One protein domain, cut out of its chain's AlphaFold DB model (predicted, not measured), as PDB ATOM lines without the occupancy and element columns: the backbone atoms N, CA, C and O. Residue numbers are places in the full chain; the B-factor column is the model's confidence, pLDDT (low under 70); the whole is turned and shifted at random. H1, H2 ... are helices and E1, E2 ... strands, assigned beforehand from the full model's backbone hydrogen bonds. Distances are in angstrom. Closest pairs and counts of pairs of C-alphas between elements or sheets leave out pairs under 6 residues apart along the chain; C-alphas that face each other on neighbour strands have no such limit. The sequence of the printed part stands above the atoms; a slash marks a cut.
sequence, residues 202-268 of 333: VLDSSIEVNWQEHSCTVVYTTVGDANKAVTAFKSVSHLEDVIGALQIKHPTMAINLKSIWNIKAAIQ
ATOM      1  N   VAL A 202      -1.003  20.750  13.857       87.75
ATOM      2  CA  VAL A 202      -2.104  20.383  14.761       87.75
ATOM      3  C   VAL A 202      -3.370  21.169  14.418       87.75
ATOM      4  O   VAL A 202      -3.396  22.401  14.512       87.75
ATOM      5  N   LEU A 203      -4.420  20.437  14.040       86.38
ATOM      6  CA  LEU A 203      -5.763  20.964  13.786       86.38
ATOM      7  C   LEU A 203      -6.459  21.327  15.105       86.38
ATOM      8  O   LEU A 203      -6.328  20.591  16.081       86.38
ATOM      9  N   ASP A 204      -7.178  22.449  15.121       74.81
ATOM     10  CA  ASP A 204      -7.918  22.945  16.298       74.81
ATOM     11  C   ASP A 204      -9.310  22.291  16.389       74.81
ATOM     12  O   ASP A 204      -9.756  21.851  17.447       74.81
ATOM     13  N   SER A 205      -9.963  22.133  15.233       74.56
ATOM     14  CA  SER A 205     -11.261  21.477  15.068       74.56
ATOM     15  C   SER A 205     -11.183  20.290  14.101       74.56
ATOM     16  O   SER A 205     -10.177  20.064  13.423       74.56
ATOM     17  N   SER A 206     -12.284  19.542  13.983       73.88
ATOM     18  CA  SER A 206     -12.516  18.703  12.804       73.88
ATOM     19  C   SER A 206     -12.539  19.554  11.533       73.88
ATOM     20  O   SER A 206     -12.871  20.742  11.570       73.88
ATOM     21  N   ILE A 207     -12.218  18.926  10.405       83.19
ATOM     22  CA  ILE A 207     -12.288  19.548   9.084       83.19
ATOM     23  C   ILE A 207     -13.748  19.702   8.657       83.19
ATOM     24  O   ILE A 207     -14.535  18.763   8.792       83.19
ATOM     25  N   GLU A 208     -14.093  20.859   8.104       84.94
ATOM     26  CA  GLU A 208     -15.385  21.100   7.468       84.94
ATOM     27  C   GLU A 208     -15.242  20.873   5.957       84.94
ATOM     28  O   GLU A 208     -14.439  21.532   5.300       84.94
ATOM     29  N   VAL A 209     -15.986  19.912   5.405       83.38
ATOM     30  CA  VAL A 209     -15.939  19.570   3.974       83.38
ATOM     31  C   VAL A 209     -17.308  19.809   3.359       83.38
ATOM     32  O   VAL A 209     -18.278  19.143   3.725       83.38
ATOM     33  N   ASN A 210     -17.381  20.721   2.393       83.38
ATOM     34  CA  ASN A 210     -18.568  20.915   1.578       83.38
ATOM     35  C   ASN A 210     -18.427  20.102   0.285       83.38
ATOM     36  O   ASN A 210     -17.814  20.529  -0.696       83.38
ATOM     37  N   TRP A 211     -19.019  18.907   0.290       80.12
ATOM     38  CA  TRP A 211     -19.003  17.988  -0.851       80.12
ATOM     39  C   TRP A 211     -19.738  18.520  -2.089       80.12
ATOM     40  O   TRP A 211     -19.445  18.053  -3.183       80.12
ATOM     41  N   GLN A 212     -20.675  19.466  -1.941       80.62
ATOM     42  CA  GLN A 212     -21.399  20.059  -3.076       80.62
ATOM     43  C   GLN A 212     -20.549  21.109  -3.801       80.62
ATOM     44  O   GLN A 212     -20.567  21.187  -5.025       80.62
ATOM     45  N   GLU A 213     -19.768  21.888  -3.052       76.69
ATOM     46  CA  GLU A 213     -18.856  22.910  -3.588       76.69
ATOM     47  C   GLU A 213     -17.449  22.377  -3.898       76.69
ATOM     48  O   GLU A 213     -16.578  23.139  -4.323       76.69
ATOM     49  N   HIS A 214     -17.197  21.085  -3.649       76.81
ATOM     50  CA  HIS A 214     -15.864  20.479  -3.723       76.81
ATOM     51  C   HIS A 214     -14.813  21.274  -2.920       76.81
ATOM     52  O   HIS A 214     -13.663  21.437  -3.347       76.81
ATOM     53  N   SER A 215     -15.228  21.794  -1.759       81.06
ATOM     54  CA  SER A 215     -14.451  22.719  -0.933       81.06
ATOM     55  C   SER A 215     -14.210  22.182   0.482       81.06
ATOM     56  O   SER A 215     -14.935  21.324   0.993       81.06
ATOM     57  N   CYS A 216     -13.127  22.642   1.107       82.94
ATOM     58  CA  CYS A 216     -12.656  22.150   2.398       82.94
ATOM     59  C   CYS A 216     -12.072  23.297   3.232       82.94
ATOM     60  O   CYS A 216     -11.165  24.000   2.774       82.94
ATOM     61  N   THR A 217     -12.564  23.466   4.459       84.81
ATOM     62  CA  THR A 217     -12.076  24.451   5.430       84.81
ATOM     63  C   THR A 217     -11.354  23.744   6.572       84.81
ATOM     64  O   THR A 217     -11.890  22.847   7.227       84.81
ATOM     65  N   VAL A 218     -10.116  24.168   6.824       85.50
ATOM     66  CA  VAL A 218      -9.216  23.566   7.812       85.50
ATOM     67  C   VAL A 218      -8.746  24.632   8.793       85.50
ATOM     68  O   VAL A 218      -8.206  25.662   8.385       85.50
ATOM     69  N   VAL A 219      -8.919  24.369  10.089       84.69
ATOM     70  CA  VAL A 219      -8.538  25.288  11.168       84.69
ATOM     71  C   VAL A 219      -7.326  24.738  11.915       84.69
ATOM     72  O   VAL A 219      -7.374  23.637  12.465       84.69
ATOM     73  N   TYR A 220      -6.235  25.504  11.942       87.19
ATOM     74  CA  TYR A 220      -5.006  25.133  12.652       87.19
ATOM     75  C   TYR A 220      -4.875  25.872  13.982       87.19
ATOM     76  O   TYR A 220      -5.150  27.070  14.070       87.19
ATOM     77  N   THR A 221      -4.335  25.172  14.982       85.38
ATOM     78  CA  THR A 221      -3.996  25.740  16.300       85.38
ATOM     79  C   THR A 221      -2.901  26.810  16.232       85.38
ATOM     80  O   THR A 221      -2.836  27.688  17.094       85.38
ATOM     81  N   THR A 222      -2.017  26.762  15.223       83.44
ATOM     82  CA  THR A 222      -0.920  27.725  15.066       83.44
ATOM     83  C   THR A 222      -0.875  28.362  13.677       83.44
ATOM     84  O   THR A 222      -1.073  27.720  12.645       83.44
ATOM     85  N   VAL A 223      -0.507  29.648  13.651       81.75
ATOM     86  CA  VAL A 223      -0.250  30.416  12.418       81.75
ATOM     87  C   VAL A 223       0.884  29.796  11.593       81.75
ATOM     88  O   VAL A 223       0.878  29.865  10.366       81.75
ATOM     89  N   GLY A 224       1.869  29.184  12.260       81.69
ATOM     90  CA  GLY A 224       2.988  28.514  11.601       81.69
ATOM     91  C   GLY A 224       2.533  27.311  10.778       81.69
ATOM     92  O   GLY A 224       2.971  27.156   9.642       81.69
ATOM     93  N   ASP A 225       1.624  26.504  11.319       85.38
ATOM     94  CA  ASP A 225       1.125  25.295  10.660       85.38
ATOM     95  C   ASP A 225       0.159  25.619   9.516       85.38
ATOM     96  O   ASP A 225       0.308  25.070   8.423       85.38
ATOM     97  N   ALA A 226      -0.726  26.606   9.706       82.56
ATOM     98  CA  ALA A 226      -1.539  27.153   8.619       82.56
ATOM     99  C   ALA A 226      -0.661  27.632   7.445       82.56
ATOM    100  O   ALA A 226      -0.918  27.289   6.294       82.56
ATOM    101  N   ASN A 227       0.430  28.360   7.724       81.50
ATOM    102  CA  ASN A 227       1.361  28.826   6.692       81.50
ATOM    103  C   ASN A 227       2.137  27.690   6.001       81.50
ATOM    104  O   ASN A 227       2.394  27.795   4.801       81.50
ATOM    105  N   LYS A 228       2.504  26.609   6.708       85.31
ATOM    106  CA  LYS A 228       3.103  25.412   6.082       85.31
ATOM    107  C   LYS A 228       2.127  24.767   5.104       85.31
ATOM    108  O   LYS A 228       2.498  24.553   3.954       85.31
ATOM    109  N   ALA A 229       0.888  24.523   5.540       84.56
ATOM    110  CA  ALA A 229      -0.158  23.964   4.691       84.56
ATOM    111  C   ALA A 229      -0.367  24.842   3.450       84.56
ATOM    112  O   ALA A 229      -0.198  24.377   2.329       84.56
ATOM    113  N   VAL A 230      -0.610  26.143   3.639       82.19
ATOM    114  CA  VAL A 230      -0.770  27.115   2.544       82.19
ATOM    115  C   VAL A 230       0.422  27.118   1.579       82.19
ATOM    116  O   VAL A 230       0.234  27.239   0.372       82.19
ATOM    117  N   THR A 231       1.651  26.979   2.080       81.88
ATOM    118  CA  THR A 231       2.850  26.924   1.227       81.88
ATOM    119  C   THR A 231       2.907  25.628   0.416       81.88
ATOM    120  O   THR A 231       3.280  25.674  -0.753       81.88
ATOM    121  N   ALA A 232       2.489  24.497   0.990       79.88
ATOM    122  CA  ALA A 232       2.413  23.222   0.281       79.88
ATOM    123  C   ALA A 232       1.304  23.199  -0.781       79.88
ATOM    124  O   ALA A 232       1.567  22.819  -1.915       79.88
ATOM    125  N   PHE A 233       0.101  23.692  -0.471       76.75
ATOM    126  CA  PHE A 233      -1.015  23.734  -1.429       76.75
ATOM    127  C   PHE A 233      -0.801  24.701  -2.608       76.75
ATOM    128  O   PHE A 233      -1.468  24.564  -3.630       76.75
ATOM    129  N   LYS A 234       0.166  25.626  -2.528       78.75
ATOM    130  CA  LYS A 234       0.612  26.438  -3.678       78.75
ATOM    131  C   LYS A 234       1.461  25.670  -4.696       78.75
ATOM    132  O   LYS A 234       1.697  26.184  -5.785       78.75
ATOM    133  N   SER A 235       1.959  24.481  -4.354       77.44
ATOM    134  CA  SER A 235       2.816  23.664  -5.212       77.44
ATOM    135  C   SER A 235       2.206  22.276  -5.365       77.44
ATOM    136  O   SER A 235       2.305  21.441  -4.469       77.44
ATOM    137  N   VAL A 236       1.587  22.024  -6.522       70.50
ATOM    138  CA  VAL A 236       0.946  20.733  -6.831       70.50
ATOM    139  C   VAL A 236       1.927  19.572  -6.650       70.50
ATOM    140  O   VAL A 236       1.585  18.591  -6.003       70.50
ATOM    141  N   SER A 237       3.172  19.724  -7.112       75.12
ATOM    142  CA  SER A 237       4.224  18.719  -6.932       75.12
ATOM    143  C   SER A 237       4.560  18.458  -5.461       75.12
ATOM    144  O   SER A 237       4.638  17.304  -5.056       75.12
ATOM    145  N   HIS A 238       4.692  19.497  -4.627       77.88
ATOM    146  CA  HIS A 238       4.970  19.292  -3.201       77.88
ATOM    147  C   HIS A 238       3.792  18.641  -2.460       77.88
ATOM    148  O   HIS A 238       3.986  17.869  -1.520       77.88
ATOM    149  N   LEU A 239       2.561  18.921  -2.892       77.06
ATOM    150  CA  LEU A 239       1.365  18.263  -2.383       77.06
ATOM    151  C   LEU A 239       1.310  16.780  -2.797       77.06
ATOM    152  O   LEU A 239       1.016  15.930  -1.958       77.06
ATOM    153  N   GLU A 240       1.639  16.458  -4.050       81.38
ATOM    154  CA  GLU A 240       1.754  15.078  -4.541       81.38
ATOM    155  C   GLU A 240       2.850  14.292  -3.800       81.38
ATOM    156  O   GLU A 240       2.595  13.163  -3.378       81.38
ATOM    157  N   ASP A 241       4.013  14.902  -3.531       84.06
ATOM    158  CA  ASP A 241       5.078  14.311  -2.704       84.06
ATOM    159  C   ASP A 241       4.577  13.952  -1.291       84.06
ATOM    160  O   ASP A 241       4.852  12.862  -0.777       84.06
ATOM    161  N   VAL A 242       3.813  14.850  -0.653       84.06
ATOM    162  CA  VAL A 242       3.231  14.621   0.684       84.06
ATOM    163  C   VAL A 242       2.188  13.501   0.652       84.06
ATOM    164  O   VAL A 242       2.202  12.637   1.533       84.06
ATOM    165  N   ILE A 243       1.319  13.461  -0.365       83.69
ATOM    166  CA  ILE A 243       0.345  12.371  -0.543       83.69
ATOM    167  C   ILE A 243       1.072  11.039  -0.746       83.69
ATOM    168  O   ILE A 243       0.737  10.070  -0.070       83.69
ATOM    169  N   GLY A 244       2.094  10.985  -1.606       83.56
ATOM    170  CA  GLY A 244       2.892   9.780  -1.839       83.56
ATOM    171  C   GLY A 244       3.586   9.288  -0.564       83.56
ATOM    172  O   GLY A 244       3.495   8.111  -0.210       83.56
ATOM    173  N   ALA A 245       4.194  10.198   0.203       86.00
ATOM    174  CA  ALA A 245       4.806   9.881   1.495       86.00
ATOM    175  C   ALA A 245       3.791   9.376   2.542       86.00
ATOM    176  O   ALA A 245       4.146   8.567   3.408       86.00
ATOM    177  N   LEU A 246       2.536   9.832   2.478       85.56
ATOM    178  CA  LEU A 246       1.442   9.338   3.313       85.56
ATOM    179  C   LEU A 246       0.902   7.988   2.823       85.56
ATOM    180  O   LEU A 246       0.679   7.117   3.657       85.56
ATOM    181  N   GLN A 247       0.771   7.759   1.513       86.19
ATOM    182  CA  GLN A 247       0.351   6.472   0.934       86.19
ATOM    183  C   GLN A 247       1.346   5.347   1.255       86.19
ATOM    184  O   GLN A 247       0.931   4.239   1.577       86.19
ATOM    185  N   ILE A 248       2.653   5.633   1.278       85.75
ATOM    186  CA  ILE A 248       3.679   4.666   1.718       85.75
ATOM    187  C   ILE A 248       3.464   4.235   3.182       85.75
ATOM    188  O   ILE A 248       3.704   3.080   3.531       85.75
ATOM    189  N   LYS A 249       3.001   5.145   4.049       87.00
ATOM    190  CA  LYS A 249       2.711   4.862   5.469       87.00
ATOM    191  C   LYS A 249       1.318   4.266   5.690       87.00
ATOM    192  O   LYS A 249       1.117   3.513   6.638       87.00
ATOM    193  N   HIS A 250       0.371   4.608   4.824       84.38
ATOM    194  CA  HIS A 250      -1.037   4.238   4.889       84.38
ATOM    195  C   HIS A 250      -1.474   3.689   3.521       84.38
ATOM    196  O   HIS A 250      -2.163   4.382   2.775       84.38
ATOM    197  N   PRO A 251      -1.098   2.443   3.169       79.19
ATOM    198  CA  PRO A 251      -1.314   1.882   1.826       79.19
ATOM    199  C   PRO A 251      -2.791   1.671   1.455       79.19
ATOM    200  O   PRO A 251      -3.108   1.384   0.306       79.19
ATOM    201  N   THR A 252      -3.710   1.814   2.414       80.62
ATOM    202  CA  THR A 252      -5.166   1.810   2.200       80.62
ATOM    203  C   THR A 252      -5.744   3.197   1.878       80.62
ATOM    204  O   THR A 252      -6.940   3.299   1.576       80.62
ATOM    205  N   MET A 253      -4.924   4.256   1.945       78.75
ATOM    206  CA  MET A 253      -5.308   5.626   1.606       78.75
ATOM    207  C   MET A 253      -5.439   5.772   0.088       78.75
ATOM    208  O   MET A 253      -4.459   5.661  -0.645       78.75
ATOM    209  N   ALA A 254      -6.650   6.068  -0.375       75.31
ATOM    210  CA  ALA A 254      -6.993   6.215  -1.788       75.31
ATOM    211  C   ALA A 254      -7.401   7.661  -2.122       75.31
ATOM    212  O   ALA A 254      -8.242   7.894  -2.993       75.31
ATOM    213  N   ILE A 255      -6.816   8.630  -1.409       72.75
ATOM    214  CA  ILE A 255      -7.215  10.029  -1.512       72.75
ATOM    215  C   ILE A 255      -6.891  10.583  -2.897       72.75
ATOM    216  O   ILE A 255      -5.764  10.487  -3.386       72.75
ATOM    217  N   ASN A 256      -7.890  11.193  -3.524       67.19
ATOM    218  CA  ASN A 256      -7.745  11.854  -4.809       67.19
ATOM    219  C   ASN A 256      -8.090  13.337  -4.652       67.19
ATOM    220  O   ASN A 256      -9.245  13.731  -4.795       67.19
ATOM    221  N   LEU A 257      -7.088  14.175  -4.372       66.94
ATOM    222  CA  LEU A 257      -7.312  15.618  -4.229       66.94
ATOM    223  C   LEU A 257      -7.739  16.303  -5.541       66.94
ATOM    224  O   LEU A 257      -8.221  17.429  -5.493       66.94
ATOM    225  N   LYS A 258      -7.696  15.615  -6.695       63.50
ATOM    226  CA  LYS A 258      -8.256  16.123  -7.964       63.50
ATOM    227  C   LYS A 258      -9.775  16.340  -7.918       63.50
ATOM    228  O   LYS A 258     -10.319  16.887  -8.869       63.50
ATOM    229  N   SER A 259     -10.473  15.919  -6.858       54.44
ATOM    230  CA  SER A 259     -11.899  16.203  -6.640       54.44
ATOM    231  C   SER A 259     -12.181  17.276  -5.576       54.44
ATOM    232  O   SER A 259     -13.338  17.427  -5.193       54.44
ATOM    233  N   ILE A 260     -11.163  17.987  -5.066       58.09
ATOM    234  CA  ILE A 260     -11.310  19.068  -4.069       58.09
ATOM    235  C   ILE A 260     -10.511  20.283  -4.546       58.09
ATOM    236  O   ILE A 260      -9.284  20.270  -4.535       58.09
ATOM    237  N   TRP A 261     -11.213  21.304  -5.038       54.59
ATOM    238  CA  TRP A 261     -10.618  22.366  -5.867       54.59
ATOM    239  C   TRP A 261     -10.405  23.676  -5.094       54.59
ATOM    240  O   TRP A 261      -9.624  24.524  -5.523       54.59
ATOM    241  N   ASN A 262     -11.067  23.832  -3.941       63.50
ATOM    242  CA  ASN A 262     -10.972  25.012  -3.081       63.50
ATOM    243  C   ASN A 262     -10.651  24.601  -1.637       63.50
ATOM    244  O   ASN A 262     -11.471  23.988  -0.954       63.50
ATOM    245  N   ILE A 263      -9.458  24.957  -1.158       61.62
ATOM    246  CA  ILE A 263      -9.003  24.657   0.205       61.62
ATOM    247  C   ILE A 263      -8.757  25.975   0.936       61.62
ATOM    248  O   ILE A 263      -7.882  26.753   0.557       61.62
ATOM    249  N   LYS A 264      -9.523  26.220   2.001       66.56
ATOM    250  CA  LYS A 264      -9.354  27.371   2.890       66.56
ATOM    251  C   LYS A 264      -8.627  26.940   4.160       66.56
ATOM    252  O   LYS A 264      -9.083  26.055   4.877       66.56
ATOM    253  N   ALA A 265      -7.511  27.599   4.462       60.19
ATOM    254  CA  ALA A 265      -6.811  27.441   5.732       60.19
ATOM    255  C   ALA A 265      -7.093  28.660   6.617       60.19
ATOM    256  O   ALA A 265      -6.723  29.787   6.278       60.19
ATOM    257  N   ALA A 266      -7.742  28.426   7.754       62.78
ATOM    258  CA  ALA A 266      -8.068  29.441   8.741       62.78
ATOM    259  C   ALA A 266      -7.300  29.210  10.052       62.78
ATOM    260  O   ALA A 266      -6.770  28.132  10.330       62.78
ATOM    261  N   ILE A 267      -7.248  30.257  10.869       55.31
ATOM    262  CA  ILE A 267      -6.702  30.230  12.226       55.31
ATOM    263  C   ILE A 267      -7.852  30.628  13.141       55.31
ATOM    264  O   ILE A 267      -8.450  31.689  12.935       55.31
ATOM    265  N   GLN A 268      -8.166  29.804  14.140       53.34
ATOM    266  CA  GLN A 268      -9.180  30.177  15.119       53.34
ATOM    267  C   GLN A 268      -8.681  31.417  15.879       53.34
ATOM    268  O   GLN A 268      -7.524  31.442  16.315       53.34
TER     269      GLN A 268
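This is residues 202 to 268 of the 333 residues of an uncharacterized protein of Cavenderia fasciculata (strain SH3) (UniProt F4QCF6). A small three-stranded sheet has helix H1 over one face, running along strand E3, and a second helix, H2, turns away from the end of H1 at a corner and is off the sheet. From the far end of H2 a long stretch with no named element, residues 250 to 261, folds back to the sheet and leads into E3. The printed part has 67 residues, with two named helices and three named strands in the order E1, E2, H1, H2, E3, and its class is mixed, helices and strands. The sheet is mixed, in the order E1, E2, E3, with E1 antiparallel and E3 parallel to E2. The whole is compact, with a radius of gyration of the C-alphas of 12.3 A and spans of 32 by 29 by 21 A.

E1, residues 208 to 210, and E2, residues 215 to 220, form a hairpin of antiparallel neighbours, their directions at 170 degrees. N 210 and O 215 are 2.9 A apart and N 217 and O 208 2.8 A, within hydrogen-bond range. E2 is the inner strand; on its other side is E3, residues 262 to 267, parallel to it at 21 degrees. Here N 218 and O 264 are 2.9 A apart, as are N 266 and O 218, within hydrogen-bond range. E1 and E3, the edge strands, are apart. H1, residues 223 to 233, is on the sheet at a height over the sheet of 8.9 A; H1 on one face of the sheet E1, E2, E3 makes two layers, a layer of helix and a layer of strands. H1 lies over E3, and only just not over E2, on which 2 of its C-alphas fall. It runs along the strands, at 1 degrees to E3 on the local plane. The closest C-alphas of H1 and E3 are those of Ala 226 and Ala 265, 6.0 A apart. H2, residues 236 to 249, is not on the sheet. H1 and H2 only just touch, with 3 pairs of C-alphas within 8 A, and only at the corner by their link. H2 touches H1 with residues 238 to 239 alone; the closest C-alphas are those of Ala 232 and Leu 239, 5.7 A apart. Their lines are about perpendicular, at 78 degrees. E2, H1, H2 and E3 form a strand-helix-strand unit, two parallel neighbour strands with helices between, and its crossover is right-handed. In H1 every O i to N i+4 pair is within hydrogen-bond range; in H2 9 of 10 are.

E1 begins at C-alpha 208, (-15.385, 21.100, 7.468), and is 6.7 A long from first to last C-alpha. E2 measures 16.7 A, H1 15.4 A and H2 20.2 A. H2 begins at C-alpha 236, (0.946, 20.733, -6.831). E3, 16.7 A, ends at C-alpha 267, (-6.702, 30.230, 12.226).

The two C-alphas farthest apart are those of Pro 251 and Gln 268, 32.2 A. The printed part has no cut. The link from H2 to E3 is long, with 12 residues; the other three links are tight. Mean pLDDT of the printed part is 77.4, and residues 256 to 268 are under 70.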